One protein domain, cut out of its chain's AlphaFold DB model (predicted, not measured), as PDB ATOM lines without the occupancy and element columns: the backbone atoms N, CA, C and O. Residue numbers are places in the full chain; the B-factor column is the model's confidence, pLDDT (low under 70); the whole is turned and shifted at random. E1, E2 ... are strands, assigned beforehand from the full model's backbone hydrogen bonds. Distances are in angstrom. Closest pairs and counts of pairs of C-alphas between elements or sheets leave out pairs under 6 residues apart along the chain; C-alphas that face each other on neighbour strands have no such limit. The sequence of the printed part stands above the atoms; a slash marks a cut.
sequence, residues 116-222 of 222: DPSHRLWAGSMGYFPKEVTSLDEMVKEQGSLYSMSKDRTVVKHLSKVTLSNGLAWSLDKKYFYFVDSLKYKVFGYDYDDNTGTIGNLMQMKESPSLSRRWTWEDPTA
ATOM      1  N   ASP A 116     -37.176 -49.976  28.998       97.94
ATOM      2  CA  ASP A 116     -37.732 -48.708  28.536       97.94
ATOM      3  C   ASP A 116     -38.823 -48.913  27.460       97.94
ATOM      4  O   ASP A 116     -39.036 -50.040  26.984       97.94
ATOM      5  N   PRO A 117     -39.539 -47.846  27.050       97.00
ATOM      6  CA  PRO A 117     -40.615 -47.945  26.059       97.00
ATOM      7  C   PRO A 117     -40.185 -48.445  24.670       97.00
ATOM      8  O   PRO A 117     -41.045 -48.864  23.893       97.00
ATOM      9  N   SER A 118     -38.885 -48.417  24.361       96.06
ATOM     10  CA  SER A 118     -38.289 -48.935  23.122       96.06
ATOM     11  C   SER A 118     -37.596 -50.289  23.305       96.06
ATOM     12  O   SER A 118     -36.894 -50.762  22.411       96.06
ATOM     13  N   HIS A 119     -37.855 -50.961  24.429       95.00
ATOM     14  CA  HIS A 119     -37.382 -52.307  24.747       95.00
ATOM     15  C   HIS A 119     -35.864 -52.436  24.951       95.00
ATOM     16  O   HIS A 119     -35.315 -53.525  24.770       95.00
ATOM     17  N   ARG A 120     -35.174 -51.365  25.356       97.62
ATOM     18  CA  ARG A 120     -33.822 -51.471  25.925       97.62
ATOM     19  C   ARG A 120     -33.936 -51.885  27.385       97.62
ATOM     20  O   ARG A 120     -34.773 -51.351  28.110       97.62
ATOM     21  N   LEU A 121     -33.097 -52.816  27.826       98.19
ATOM     22  CA  LEU A 121     -33.021 -53.198  29.235       98.19
ATOM     23  C   LEU A 121     -32.201 -52.158  29.983       98.19
ATOM     24  O   LEU A 121     -31.014 -52.041  29.713       98.19
ATOM     25  N   TRP A 122     -32.794 -51.451  30.935       98.62
ATOM     26  CA  TRP A 122     -32.064 -50.597  31.864       98.62
ATOM     27  C   TRP A 122     -31.872 -51.315  33.182       98.62
ATOM     28  O   TRP A 122     -32.802 -51.926  33.699       98.62
ATOM     29  N   ALA A 123     -30.676 -51.220  33.738       98.06
ATOM     30  CA  ALA A 123     -30.390 -51.710  35.072       98.06
ATOM     31  C   ALA A 123     -29.267 -50.880  35.665       98.06
ATOM     32  O   ALA A 123     -28.325 -50.500  34.967       98.06
ATOM     33  N   GLY A 124     -29.364 -50.593  36.952       96.75
ATOM     34  CA  GLY A 124     -28.279 -49.931  37.646       96.75
ATOM     35  C   GLY A 124     -27.701 -50.812  38.729       96.75
ATOM     36  O   GLY A 124     -28.312 -51.765  39.219       96.75
ATOM     37  N   SER A 125     -26.471 -50.484  39.065       94.44
ATOM     38  CA  SER A 125     -25.679 -51.214  40.015       94.44
ATOM     39  C   SER A 125     -25.533 -50.461  41.326       94.44
ATOM     40  O   SER A 125     -25.831 -49.269  41.460       94.44
ATOM     41  N   MET A 126     -25.082 -51.201  42.320       90.56
ATOM     42  CA  MET A 126     -24.737 -50.729  43.638       90.56
ATOM     43  C   MET A 126     -23.288 -51.108  43.941       90.56
ATOM     44  O   MET A 126     -22.744 -52.078  43.401       90.56
ATOM     45  N   GLY A 127     -22.661 -50.306  44.797       76.44
ATOM     46  CA  GLY A 127     -21.332 -50.591  45.322       76.44
ATOM     47  C   GLY A 127     -21.256 -51.880  46.130       76.44
ATOM     48  O   GLY A 127     -22.276 -52.457  46.510       76.44
ATOM     49  N   TYR A 128     -20.029 -52.287  46.450       73.00
ATOM     50  CA  TYR A 128     -19.795 -53.390  47.374       73.00
ATOM     51  C   TYR A 128     -20.499 -53.132  48.706       73.00
ATOM     52  O   TYR A 128     -20.310 -52.077  49.320       73.00
ATOM     53  N   PHE A 129     -21.261 -54.122  49.155       73.50
ATOM     54  CA  PHE A 129     -21.862 -54.156  50.479       73.50
ATOM     55  C   PHE A 129     -21.185 -55.286  51.267       73.50
ATOM     56  O   PHE A 129     -21.576 -56.446  51.107       73.50
ATOM     57  N   PRO A 130     -20.111 -54.990  52.030       68.69
ATOM     58  CA  PRO A 130     -19.400 -56.004  52.803       68.69
ATOM     59  C   PRO A 130     -20.349 -56.763  53.733       68.69
ATOM     60  O   PRO A 130     -21.269 -56.167  54.287       68.69
ATOM     61  N   LYS A 131     -20.115 -58.064  53.947       68.12
ATOM     62  CA  LYS A 131     -20.953 -58.885  54.847       68.12
ATOM     63  C   LYS A 131     -20.949 -58.370  56.288       68.12
ATOM     64  O   LYS A 131     -21.878 -58.645  57.040       68.12
ATOM     65  N   GLU A 132     -19.901 -57.648  56.666       74.62
ATOM     66  CA  GLU A 132     -19.704 -57.065  57.990       74.62
ATOM     67  C   GLU A 132     -20.499 -55.767  58.184       74.62
ATOM     68  O   GLU A 132     -20.690 -55.332  59.318       74.62
ATOM     69  N   VAL A 133     -20.962 -55.152  57.092       70.94
ATOM     70  CA  VAL A 133     -21.785 -53.945  57.128       70.94
ATOM     71  C   VAL A 133     -23.230 -54.332  57.430       70.94
ATOM     72  O   VAL A 133     -23.846 -55.125  56.719       70.94
ATOM     73  N   THR A 134     -23.783 -53.753  58.496       74.81
ATOM     74  CA  THR A 134     -25.156 -54.045  58.951       74.81
ATOM     75  C   THR A 134     -26.115 -52.881  58.723       74.81
ATOM     76  O   THR A 134     -27.329 -53.061  58.826       74.81
ATOM     77  N   SER A 135     -25.591 -51.706  58.357       81.88
ATOM     78  CA  SER A 135     -26.371 -50.516  58.020       81.88
ATOM     79  C   SER A 135     -26.103 -50.040  56.594       81.88
ATOM     80  O   SER A 135     -24.968 -50.024  56.122       81.88
ATOM     81  N   LEU A 136     -27.151 -49.562  55.920       82.25
ATOM     82  CA  LEU A 136     -27.018 -48.899  54.622       82.25
ATOM     83  C   LEU A 136     -26.136 -47.639  54.684       82.25
ATOM     84  O   LEU A 136     -25.521 -47.282  53.681       82.25
ATOM     85  N   ASP A 137     -26.026 -46.991  55.846       80.88
ATOM     86  CA  ASP A 137     -25.215 -45.777  56.021       80.88
ATOM     87  C   ASP A 137     -23.706 -46.028  55.921       80.88
ATOM     88  O   ASP A 137     -22.944 -45.124  55.572       80.88
ATOM     89  N   GLU A 138     -23.277 -47.256  56.209       82.44
ATOM     90  CA  GLU A 138     -21.877 -47.689  56.178       82.44
ATOM     91  C   GLU A 138     -21.454 -48.170  54.781       82.44
ATOM     92  O   GLU A 138     -20.283 -48.476  54.544       82.44
ATOM     93  N   MET A 139     -22.396 -48.226  53.835       83.62
ATOM     94  CA  MET A 139     -22.115 -48.577  52.453       83.62
ATOM     95  C   MET A 139     -21.163 -47.562  51.817       83.62
ATOM     96  O   MET A 139     -21.342 -46.344  51.921       83.62
ATOM     97  N   VAL A 140     -20.174 -48.064  51.073       84.94
ATOM     98  CA  VAL A 140     -19.294 -47.202  50.280       84.94
ATOM     99  C   VAL A 140     -20.113 -46.539  49.173       84.94
ATOM    100  O   VAL A 140     -20.671 -47.202  48.297       84.94
ATOM    101  N   LYS A 141     -20.189 -45.208  49.226       88.88
ATOM    102  CA  LYS A 141     -21.041 -44.405  48.346       88.88
ATOM    103  C   LYS A 141     -20.442 -44.250  46.949       88.88
ATOM    104  O   LYS A 141     -19.231 -44.360  46.755       88.88
ATOM    105  N   GLU A 142     -21.310 -43.957  45.984       91.62
ATOM    106  CA  GLU A 142     -20.935 -43.560  44.618       91.62
ATOM    107  C   GLU A 142     -20.111 -44.595  43.820       91.62
ATOM    108  O   GLU A 142     -19.374 -44.226  42.908       91.62
ATOM    109  N   GLN A 143     -20.229 -45.885  44.142       90.50
ATOM    110  CA  GLN A 143     -19.498 -46.962  43.453       90.50
ATOM    111  C   GLN A 143     -20.295 -47.632  42.323       90.50
ATOM    112  O   GLN A 143     -19.731 -48.363  41.518       90.50
ATOM    113  N   GLY A 144     -21.608 -47.421  42.278       92.75
ATOM    114  CA  GLY A 144     -22.492 -47.941  41.245       92.75
ATOM    115  C   GLY A 144     -22.625 -47.002  40.048       92.75
ATOM    116  O   GLY A 144     -22.191 -45.842  40.049       92.75
ATOM    117  N   SER A 145     -23.287 -47.510  39.018       95.19
ATOM    118  CA  SER A 145     -23.587 -46.807  37.772       95.19
ATOM    119  C   SER A 145     -24.957 -47.241  37.238       95.19
ATOM    120  O   SER A 145     -25.499 -48.262  37.653       95.19
ATOM    121  N   LEU A 146     -25.526 -46.473  36.311       97.19
ATOM    122  CA  LEU A 146     -26.750 -46.836  35.591       97.19
ATOM    123  C   LEU A 146     -26.408 -47.216  34.151       97.19
ATOM    124  O   LEU A 146     -25.672 -46.482  33.490       97.19
ATOM    125  N   TYR A 147     -26.987 -48.309  33.660       97.56
ATOM    126  CA  TYR A 147     -26.726 -48.861  32.337       97.56
ATOM    127  C   TYR A 147     -28.004 -49.096  31.544       97.56
ATOM    128  O   TYR A 147     -29.078 -49.288  32.113       97.56
ATOM    129  N   SER A 148     -27.853 -49.177  30.225       97.94
ATOM    130  CA  SER A 148     -28.835 -49.789  29.337       97.94
ATOM    131  C   SER A 148     -28.174 -50.773  28.377       97.94
ATOM    132  O   SER A 148     -27.072 -50.500  27.906       97.94
ATOM    133  N   MET A 149     -28.866 -51.845  28.011       97.62
ATOM    134  CA  MET A 149     -28.489 -52.753  26.932       97.62
ATOM    135  C   MET A 149     -29.522 -52.711  25.805       97.62
ATOM    136  O   MET A 149     -30.721 -52.913  26.028       97.62
ATOM    137  N   SER A 150     -29.048 -52.481  24.582       95.44
ATOM    138  CA  SER A 150     -29.843 -52.569  23.357       95.44
ATOM    139  C   SER A 150     -29.974 -54.008  22.849       95.44
ATOM    140  O   SER A 150     -29.336 -54.939  23.333       95.44
ATOM    141  N   LYS A 151     -30.838 -54.213  21.848       92.25
ATOM    142  CA  LYS A 151     -31.150 -55.542  21.287       92.25
ATOM    143  C   LYS A 151     -29.923 -56.296  20.750       92.25
ATOM    144  O   LYS A 151     -29.890 -57.522  20.793       92.25
ATOM    145  N   ASP A 152     -28.937 -55.572  20.237       93.62
ATOM    146  CA  ASP A 152     -27.648 -56.087  19.758       93.62
ATOM    147  C   ASP A 152     -26.646 -56.386  20.891       93.62
ATOM    148  O   ASP A 152     -25.518 -56.784  20.615       93.62
ATOM    149  N   ARG A 153     -27.075 -56.253  22.154       93.81
ATOM    150  CA  ARG A 153     -26.292 -56.438  23.385       93.81
ATOM    151  C   ARG A 153     -25.248 -55.355  23.646       93.81
ATOM    152  O   ARG A 153     -24.435 -55.514  24.553       93.81
ATOM    153  N   THR A 154     -25.289 -54.242  22.916       94.94
ATOM    154  CA  THR A 154     -24.442 -53.087  23.225       94.94
ATOM    155  C   THR A 154     -24.868 -52.488  24.566       94.94
ATOM    156  O   THR A 154     -26.039 -52.158  24.761       94.94
ATOM    157  N   VAL A 155     -23.919 -52.362  25.495       96.38
ATOM    158  CA  VAL A 155     -24.134 -51.766  26.819       96.38
ATOM    159  C   VAL A 155     -23.664 -50.315  26.807       96.38
ATOM    160  O   VAL A 155     -22.553 -50.012  26.377       96.38
ATOM    161  N   VAL A 156     -24.505 -49.416  27.311       96.56
ATOM    162  CA  VAL A 156     -24.210 -47.989  27.471       96.56
ATOM    163  C   VAL A 156     -24.327 -47.625  28.944       96.56
ATOM    164  O   VAL A 156     -25.328 -47.943  29.583       96.56
ATOM    165  N   LYS A 157     -23.308 -46.943  29.478       96.44
ATOM    166  CA  LYS A 157     -23.337 -46.325  30.808       96.44
ATOM    167  C   LYS A 157     -23.943 -44.925  30.701       96.44
ATOM    168  O   LYS A 157     -23.450 -44.108  29.930       96.44
ATOM    169  N   HIS A 158     -24.969 -44.647  31.500       97.19
ATOM    170  CA  HIS A 158     -25.696 -43.370  31.517       97.19
ATOM    171  C   HIS A 158     -25.323 -42.492  32.701       97.19
ATOM    172  O   HIS A 158     -25.108 -41.296  32.545       97.19
ATOM    173  N   LEU A 159     -25.217 -43.088  33.890       95.69
ATOM    174  CA  LEU A 159     -24.832 -42.382  35.110       95.69
ATOM    175  C   LEU A 159     -23.668 -43.101  35.775       95.69
ATOM    176  O   LEU A 159     -23.608 -44.327  35.790       95.69
ATOM    177  N   SER A 160     -22.771 -42.318  36.363       93.88
ATOM    178  CA  SER A 160     -21.772 -42.781  37.329       93.88
ATOM    179  C   SER A 160     -22.139 -42.253  38.715       93.88
ATOM    180  O   SER A 160     -23.042 -41.422  38.839       93.88
ATOM    181  N   LYS A 161     -21.412 -42.671  39.755       92.44
ATOM    182  CA  LYS A 161     -21.613 -42.174  41.127       92.44
ATOM    183  C   LYS A 161     -23.033 -42.420  41.655       92.44
ATOM    184  O   LYS A 161     -23.611 -41.602  42.382       92.44
ATOM    185  N   VAL A 162     -23.600 -43.561  41.275       93.38
ATOM    186  CA  VAL A 162     -24.805 -44.108  41.898       93.38
ATOM    187  C   VAL A 162     -24.374 -44.829  43.168       93.38
ATOM    188  O   VAL A 162     -23.328 -45.474  43.193       93.38
ATOM    189  N   THR A 163     -25.131 -44.701  44.251       91.69
ATOM    190  CA  THR A 163     -24.837 -45.454  45.473       91.69
ATOM    191  C   THR A 163     -25.628 -46.751  45.511       91.69
ATOM    192  O   THR A 163     -25.029 -47.824  45.492       91.69
ATOM    193  N   LEU A 164     -26.957 -46.653  45.501       93.50
ATOM    194  CA  LEU A 164     -27.866 -47.793  45.526       93.50
ATOM    195  C   LEU A 164     -28.945 -47.596  44.461       93.50
ATOM    196  O   LEU A 164     -29.990 -47.001  44.727       93.50
ATOM    197  N   SER A 165     -28.662 -48.066  43.240       96.06
ATOM    198  CA  SER A 165     -29.604 -47.983  42.120       96.06
ATOM    199  C   SER A 165     -30.911 -48.685  42.450       96.06
ATOM    200  O   SER A 165     -30.894 -49.824  42.909       96.06
ATOM    201  N   ASN A 166     -32.043 -48.052  42.177       95.94
ATOM    202  CA  ASN A 166     -33.355 -48.612  42.470       95.94
ATOM    203  C   ASN A 166     -34.369 -48.172  41.396       95.94
ATOM    204  O   ASN A 166     -33.988 -48.007  40.237       95.94
ATOM    205  N   GLY A 167     -35.632 -47.985  41.784       96.38
ATOM    206  CA  GLY A 167     -36.779 -47.740  40.915       96.38
ATOM    207  C   GLY A 167     -36.519 -46.897  39.664       96.38
ATOM    208  O   GLY A 167     -36.022 -45.769  39.733       96.38
ATOM    209  N   LEU A 168     -36.950 -47.449  38.527       98.31
ATOM    210  CA  LEU A 168     -36.910 -46.832  37.201       98.31
ATOM    211  C   LEU A 168     -38.324 -46.674  36.625       98.31
ATOM    212  O   LEU A 168     -39.157 -47.586  36.737       98.31
ATOM    213  N   ALA A 169     -38.592 -45.553  35.957       98.12
ATOM    214  CA  ALA A 169     -39.817 -45.345  35.188       98.12
ATOM    215  C   ALA A 169     -39.613 -44.353  34.037       98.12
ATOM    216  O   ALA A 169     -38.688 -43.550  34.047       98.12
ATOM    217  N   TRP A 170     -40.528 -44.371  33.072       98.38
ATOM    218  CA  TRP A 170     -40.585 -43.393  31.989       98.38
ATOM    219  C   TRP A 170     -41.961 -42.743  31.954       98.38
ATOM    220  O   TRP A 170     -42.976 -43.361  32.278       98.38
ATOM    221  N   SER A 171     -41.986 -41.477  31.564       97.06
ATOM    222  CA  SER A 171     -43.217 -40.763  31.214       97.06
ATOM    223  C   SER A 171     -43.946 -41.419  30.035       97.06
ATOM    224  O   SER A 171     -43.330 -42.018  29.153       97.06
ATOM    225  N   LEU A 172     -45.274 -41.275  30.001       96.19
ATOM    226  CA  LEU A 172     -46.117 -41.858  28.948       96.19
ATOM    227  C   LEU A 172     -45.858 -41.249  27.562       96.19
ATOM    228  O   LEU A 172     -46.029 -41.931  26.556       96.19
ATOM    229  N   ASP A 173     -45.442 -39.982  27.505       96.06
ATOM    230  CA  ASP A 173     -45.046 -39.298  26.270       96.06
ATOM    231  C   ASP A 173     -43.574 -39.532  25.899       96.06
ATOM    232  O   ASP A 173     -43.109 -38.999  24.892       96.06
ATOM    233  N   LYS A 174     -42.870 -40.367  26.679       97.31
ATOM    234  CA  LYS A 174     -41.492 -40.813  26.455       97.31
ATOM    235  C   LYS A 174     -40.469 -39.677  26.372       97.31
ATOM    236  O   LYS A 174     -39.487 -39.796  25.649       97.31
ATOM    237  N   LYS A 175     -40.694 -38.586  27.102       95.44
ATOM    238  CA  LYS A 175     -39.765 -37.442  27.158       95.44
ATOM    239  C   LYS A 175     -38.933 -37.384  28.422       95.44
ATOM    240  O   LYS A 175     -37.921 -36.701  28.462       95.44
ATOM    241  N   TYR A 176     -39.381 -38.088  29.450       96.50
ATOM    242  CA  TYR A 176     -38.766 -38.089  30.766       96.50
ATOM    243  C   TYR A 176     -38.486 -39.500  31.255       96.50
ATOM    244  O   TYR A 176     -39.344 -40.386  31.142       96.50
ATOM    245  N   PHE A 177     -37.313 -39.655  31.853       98.12
ATOM    246  CA  PHE A 177     -36.879 -40.811  32.623       98.12
ATOM    247  C   PHE A 177     -36.830 -40.448  34.111       98.12
ATOM    248  O   PHE A 177     -36.350 -39.379  34.482       98.12
ATOM    249  N   TYR A 178     -37.318 -41.341  34.965       97.75
ATOM    250  CA  TYR A 178     -37.334 -41.196  36.415       97.75
ATOM    251  C   TYR A 178     -36.489 -42.285  37.061       97.75
ATOM    252  O   TYR A 178     -36.629 -43.464  36.732       97.75
ATOM    253  N   PHE A 179     -35.654 -41.884  38.013       97.69
ATOM    254  CA  PHE A 179     -34.680 -42.756  38.652       97.69
ATOM    255  C   PHE A 179     -34.585 -42.506  40.152       97.69
ATOM    256  O   PHE A 179     -34.661 -41.362  40.606       97.69
ATOM    257  N   VAL A 180     -34.347 -43.567  40.917       96.56
ATOM    258  CA  VAL A 180     -34.087 -43.500  42.355       96.56
ATOM    259  C   VAL A 180     -32.692 -44.036  42.662       96.56
ATOM    260  O   VAL A 180     -32.361 -45.174  42.343       96.56
ATOM    261  N   ASP A 181     -31.904 -43.215  43.353       94.25
ATOM    262  CA  ASP A 181     -30.764 -43.675  44.150       94.25
ATOM    263  C   ASP A 181     -31.205 -43.638  45.614       94.25
ATOM    264  O   ASP A 181     -31.421 -42.555  46.172       94.25
ATOM    265  N   SER A 182     -31.400 -44.810  46.224       92.81
ATOM    266  CA  SER A 182     -32.081 -44.923  47.519       92.81
ATOM    267  C   SER A 182     -31.392 -44.120  48.623       92.81
ATOM    268  O   SER A 182     -32.075 -43.533  49.458       92.81
ATOM    269  N   LEU A 183     -30.055 -44.004  48.597       91.44
ATOM    270  CA  LEU A 183     -29.306 -43.256  49.620       91.44
ATOM    271  C   LEU A 183     -29.229 -41.748  49.355       91.44
ATOM    272  O   LEU A 183     -28.630 -41.007  50.133       91.44
ATOM    273  N   LYS A 184     -29.865 -41.274  48.279       89.88
ATOM    274  CA  LYS A 184     -30.107 -39.845  48.038       89.88
ATOM    275  C   LYS A 184     -31.510 -39.407  48.464       89.88
ATOM    276  O   LYS A 184     -31.772 -38.205  48.457       89.88
ATOM    277  N   TYR A 185     -32.384 -40.347  48.846       89.38
ATOM    278  CA  TYR A 185     -33.744 -40.109  49.354       89.38
ATOM    279  C   TYR A 185     -34.605 -39.199  48.461       89.38
ATOM    280  O   TYR A 185     -35.404 -38.400  48.948       89.38
ATOM    281  N   LYS A 186     -34.409 -39.278  47.139       87.50
ATOM    282  CA  LYS A 186     -35.079 -38.435  46.140       87.50
ATOM    283  C   LYS A 186     -35.341 -39.222  44.860       87.50
ATOM    284  O   LYS A 186     -34.580 -40.123  44.514       87.50
ATOM    285  N   VAL A 187     -36.389 -38.818  44.146       92.75
ATOM    286  CA  VAL A 187     -36.627 -39.216  42.755       92.75
ATOM    287  C   VAL A 187     -35.991 -38.165  41.852       92.75
ATOM    288  O   VAL A 187     -36.250 -36.971  42.005       92.75
ATOM    289  N   PHE A 188     -35.156 -38.607  40.921       93.62
ATOM    290  CA  PHE A 188     -34.525 -37.777  39.903       93.62
ATOM    291  C   PHE A 188     -35.320 -37.891  38.604       93.62
ATOM    292  O   PHE A 188     -35.673 -39.001  38.208       93.62
ATOM    293  N   GLY A 189     -35.595 -36.765  37.950       95.88
ATOM    294  CA  GLY A 189     -36.132 -36.727  36.591       95.88
ATOM    295  C   GLY A 189     -35.035 -36.325  35.614       95.88
ATOM    296  O   GLY A 189     -34.216 -35.476  35.947       95.88
ATOM    297  N   TYR A 190     -35.019 -36.906  34.425       96.25
ATOM    298  CA  TYR A 190     -34.111 -36.540  33.342       96.25
ATOM    299  C   TYR A 190     -34.898 -36.383  32.052       96.25
ATOM    300  O   TYR A 190     -35.862 -37.125  31.843       96.25
ATOM    301  N   ASP A 191     -34.458 -35.490  31.169       96.31
ATOM    302  CA  ASP A 191     -34.858 -35.576  29.764       96.31
ATOM    303  C   ASP A 191     -34.456 -36.946  29.206       96.31
ATOM    304  O   ASP A 191     -33.418 -37.499  29.571       96.31
ATOM    305  N   TYR A 192     -35.279 -37.503  28.330       97.50
ATOM    306  CA  TYR A 192     -35.085 -38.812  27.726       97.50
ATOM    307  C   TYR A 192     -35.445 -38.757  26.245       97.50
ATOM    308  O   TYR A 192     -36.530 -38.310  25.874       97.50
ATOM    309  N   ASP A 193     -34.533 -39.239  25.404       97.50
ATOM    310  CA  ASP A 193     -34.769 -39.426  23.975       97.50
ATOM    311  C   ASP A 193     -35.045 -40.909  23.700       97.50
ATOM    312  O   ASP A 193     -34.153 -41.754  23.790       97.50
ATOM    313  N   ASP A 194     -36.292 -41.238  23.357       97.38
ATOM    314  CA  ASP A 194     -36.712 -42.612  23.056       97.38
ATOM    315  C   ASP A 194     -36.039 -43.184  21.799       97.38
ATOM    316  O   ASP A 194     -35.838 -44.395  21.703       97.38
ATOM    317  N   ASN A 195     -35.630 -42.353  20.841       96.75
ATOM    318  CA  ASN A 195     -34.990 -42.852  19.625       96.75
ATOM    319  C   ASN A 195     -33.579 -43.357  19.931       96.75
ATOM    320  O   ASN A 195     -33.195 -44.447  19.505       96.75
ATOM    321  N   THR A 196     -32.812 -42.595  20.709       96.38
ATOM    322  CA  THR A 196     -31.404 -42.900  21.009       96.38
ATOM    323  C   THR A 196     -31.230 -43.703  22.294       96.38
ATOM    324  O   THR A 196     -30.285 -44.478  22.413       96.38
ATOM    325  N   GLY A 197     -32.156 -43.573  23.246       96.50
ATOM    326  CA  GLY A 197     -32.057 -44.171  24.574       96.50
ATOM    327  C   GLY A 197     -31.112 -43.426  25.491       96.50
ATOM    328  O   GLY A 197     -30.557 -44.039  26.392       96.50
ATOM    329  N   THR A 198     -30.884 -42.139  25.247       97.31
ATOM    330  CA  THR A 198     -30.007 -41.306  26.070       97.31
ATOM    331  C   THR A 198     -30.814 -40.465  27.041       97.31
ATOM    332  O   THR A 198     -31.919 -40.025  26.719       97.31
ATOM    333  N   ILE A 199     -30.229 -40.196  28.206       97.25
ATOM    334  CA  ILE A 199     -30.759 -39.223  29.163       97.25
ATOM    335  C   ILE A 199     -29.983 -37.906  29.082       97.25
ATOM    336  O   ILE A 199     -28.777 -37.905  28.829       97.25
ATOM    337  N   GLY A 200     -30.696 -36.798  29.259       92.06
ATOM    338  CA  GLY A 200     -30.173 -35.436  29.193       92.06
ATOM    339  C   GLY A 200     -30.058 -34.780  30.568       92.06
ATOM    340  O   GLY A 200     -29.555 -35.376  31.523       92.06
ATOM    341  N   ASN A 201     -30.509 -33.529  30.659       87.75
ATOM    342  CA  ASN A 201     -30.372 -32.706  31.856       87.75
ATOM    343  C   ASN A 201     -31.143 -33.290  33.044       87.75
ATOM    344  O   ASN A 201     -32.228 -33.854  32.890       87.75
ATOM    345  N   LEU A 202     -30.585 -33.117  34.247       87.81
ATOM    346  CA  LEU A 202     -31.305 -33.398  35.482       87.81
ATOM    347  C   LEU A 202     -32.396 -32.339  35.677       87.81
ATOM    348  O   LEU A 202     -32.105 -31.156  35.845       87.81
ATOM    349  N   MET A 203     -33.641 -32.791  35.726       80.00
ATOM    350  CA  MET A 203     -34.817 -31.962  35.938       80.00
ATOM    351  C   MET A 203     -35.064 -31.755  37.430       80.00
ATOM    352  O   MET A 203     -35.018 -32.699  38.228       80.00
ATOM    353  N   GLN A 204     -35.387 -30.523  37.819       66.62
ATOM    354  CA  GLN A 204     -35.759 -30.227  39.196       66.62
ATOM    355  C   GLN A 204     -37.272 -30.367  39.366       66.62
ATOM    356  O   GLN A 204     -38.059 -29.741  38.653       66.62
ATOM    357  N   MET A 205     -37.689 -31.185  40.333       61.28
ATOM    358  CA  MET A 205     -39.097 -31.298  40.707       61.28
ATOM    359  C   MET A 205     -39.516 -29.999  41.406       61.28
ATOM    360  O   MET A 205     -38.953 -29.661  42.451       61.28
ATOM    361  N   LYS A 206     -40.485 -29.267  40.852       54.38
ATOM    362  CA  LYS A 206     -41.112 -28.113  41.511       54.38
ATOM    363  C   LYS A 206     -42.563 -28.436  41.866       54.38
ATOM    364  O   LYS A 206     -43.270 -29.129  41.128       54.38
ATOM    365  N   GLU A 207     -43.014 -27.928  43.011       45.69
ATOM    366  CA  GLU A 207     -44.442 -27.885  43.326       45.69
ATOM    367  C   GLU A 207     -45.124 -26.897  42.376       45.69
ATOM    368  O   GLU A 207     -44.712 -25.741  42.279       45.69
ATOM    369  N   SER A 208     -46.164 -27.340  41.665       45.66
ATOM    370  CA  SER A 208     -46.961 -26.435  40.840       45.66
ATOM    371  C   SER A 208     -47.831 -25.543  41.738       45.66
ATOM    372  O   SER A 208     -48.660 -26.075  42.481       45.66
ATOM    373  N   PRO A 209     -47.730 -24.201  41.658       49.50
ATOM    374  CA  PRO A 209     -48.535 -23.310  42.495       49.50
ATOM    375  C   PRO A 209     -50.014 -23.237  42.079       49.50
ATOM    376  O   PRO A 209     -50.828 -22.688  42.817       49.50
ATOM    377  N   SER A 210     -50.375 -23.728  40.885       51.56
ATOM    378  CA  SER A 210     -51.654 -23.400  40.229       51.56
ATOM    379  C   SER A 210     -52.649 -24.555  40.113       51.56
ATOM    380  O   SER A 210     -53.783 -24.342  39.690       51.56
ATOM    381  N   LEU A 211     -52.284 -25.770  40.523       46.50
ATOM    382  CA  LEU A 211     -53.190 -26.915  40.519       46.50
ATOM    383  C   LEU A 211     -52.924 -27.755  41.758       46.50
ATOM    384  O   LEU A 211     -51.811 -28.235  41.964       46.50
ATOM    385  N   SER A 212     -53.957 -27.951  42.575       44.12
ATOM    386  CA  SER A 212     -53.927 -28.838  43.735       44.12
ATOM    387  C   SER A 212     -53.255 -30.174  43.380       44.12
ATOM    388  O   SER A 212     -53.853 -31.010  42.703       44.12
ATOM    389  N   ARG A 213     -52.016 -30.356  43.859       43.03
ATOM    390  CA  ARG A 213     -51.228 -31.600  43.816       43.03
ATOM    391  C   ARG A 213     -50.889 -32.127  42.412       43.03
ATOM    392  O   ARG A 213     -51.165 -33.284  42.102       43.03
ATOM    393  N   ARG A 214     -50.228 -31.320  41.575       48.97
ATOM    394  CA  ARG A 214     -49.430 -31.837  40.446       48.97
ATOM    395  C   ARG A 214     -47.977 -31.378  40.566       48.97
ATOM    396  O   ARG A 214     -47.718 -30.200  40.791       48.97
ATOM    397  N   TRP A 215     -47.050 -32.320  40.424       49.19
ATOM    398  CA  TRP A 215     -45.619 -32.048  40.303       49.19
ATOM    399  C   TRP A 215     -45.310 -31.696  38.851       49.19
ATOM    400  O   TRP A 215     -45.765 -32.397  37.945       49.19
ATOM    401  N   THR A 216     -44.570 -30.615  38.627       54.75
ATOM    402  CA  THR A 216     -44.079 -30.226  37.299       54.75
ATOM    403  C   THR A 216     -42.556 -30.221  37.305       54.75
ATOM    404  O   THR A 216     -41.931 -29.913  38.322       54.75
ATOM    405  N   TRP A 217     -41.963 -30.591  36.174       59.62
ATOM    406  CA  TRP A 217     -40.516 -30.642  35.987       59.62
ATOM    407  C   TRP A 217     -40.087 -29.445  35.144       59.62
ATOM    408  O   TRP A 217     -40.646 -29.225  34.072       59.62
ATOM    409  N   GLU A 218     -39.117 -28.676  35.630       52.84
ATOM    410  CA  GLU A 218     -38.502 -27.562  34.900       52.84
ATOM    411  C   GLU A 218     -36.984 -27.758  34.851       52.84
ATOM    412  O   GLU A 218     -36.397 -28.352  35.766       52.84
ATOM    413  N   ASP A 219     -36.358 -27.267  33.781       50.34
ATOM    414  CA  ASP A 219     -34.903 -27.187  33.688       50.34
ATOM    415  C   ASP A 219     -34.414 -26.174  34.743       50.34
ATOM    416  O   ASP A 219     -34.867 -25.025  34.737       50.34
ATOM    417  N   PRO A 220     -33.523 -26.556  35.675       48.41
ATOM    418  CA  PRO A 220     -33.002 -25.642  36.690       48.41
ATOM    419  C   PRO A 220     -32.146 -24.495  36.119       48.41
ATOM    420  O   PRO A 220     -31.749 -23.612  36.880       48.41
ATOM    421  N   THR A 221     -31.841 -24.508  34.818       47.91
ATOM    422  CA  THR A 221     -31.041 -23.492  34.118       47.91
ATOM    423  C   THR A 221     -31.843 -22.568  33.194       47.91
ATOM    424  O   THR A 221     -31.246 -21.670  32.597       47.91
ATOM    425  N   ALA A 222     -33.164 -22.762  33.093       47.34
ATOM    426  CA  ALA A 222     -34.073 -21.915  32.311       47.34
ATOM    427  C   ALA A 222     -34.522 -20.642  33.052       47.34
ATOM    428  O   ALA A 222     -34.684 -20.684  34.295       47.34
TER     429      ALA A 222
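AT A GLANCE: This is residues 116 to 222 of the 222 residues of the protein "SGL domain-containing protein" of Graphocephala atropunctata (UniProt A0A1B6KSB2). Two twisted antiparallel sheets, E1 to E3 and the larger E4 to E8, stand partly face to face as a small sandwich, with E1 and E4 close together. The long link between E1 and E2 lies at one end of the longest axis, and E8 with the link before it lies at the other. The printed part has 107 residues and eight named strands, E1 to E8 in order, with no named helix; its class is all strand. The sheet orders are E1 - E2 - E3 and E4 - E5 - E6 - E7 - E8. The whole is only just compact, close to loose, with a radius of gyration of the C-alphas of 15.6 A and spans of 49 by 39 by 22 A.

IN THESE COORDINATES: E1, residues 121 to 126, begins at C-alpha 121 (-33.021, -53.198, 29.235) and is 16.8 A long. E2 is residues 144 to 149, 16.2 A, and E3 residues 155 to 162, 16.9 A, bending by 61 degrees at residue 158. E4 is residues 165 to 170, from C-alpha 165 at (-29.604, -47.983, 42.120), and E5 residues 176 to 181. E6, residues 186 to 193, is 22.2 A long. E7, residues 198 to 207, is 26.2 A long and bends by 56 degrees at residue 201. E8, residues 215 to 218, ends at C-alpha 218 (-38.502, -27.562, 34.900).

HOW THE PARTS SIT: E1, E2 and E3 form a meander, each strand the antiparallel neighbour of the one before. N 123 and O 147 of E1 and E2 are 3.0 A apart, and N 156 and O 148 of E3 and E2 are 2.8 A apart, both within hydrogen-bond range. E4 to E8 form a second meander, strongly twisted; within hydrogen-bond range are N 178 and O 169 at 2.8 A for E5 and E4, N 188 and O 179 at 2.8 A for E6 and E5, N 200 and O 191 at 2.8 A for E7 and E6, and N 206 and O 216 at 3.0 A for E7 and E8. E7 is staggered, pairing with E6 over residues 198 to 203 and with E8 over 204 to 207. The parts of the two sheets that face each other are 10.2 A centre to centre, their planes 12 degrees apart. The closest C-alphas of E1 and E4 are those of Gly 124 and Ser 165, 5.1 A; those of E3 and E7 are His 158 and Ile 199, 7.0 A. E2 and E8 are apart.

THE WHOLE: The C-alphas farthest apart are those of Glu 132 and Ser 210, 49.7 A. The printed part has no cut. The link from E1 to E2, 17 residues, is long. Mean pLDDT of the printed part is 84.7; residues 130 to 131 and 204 to 222 are under 70.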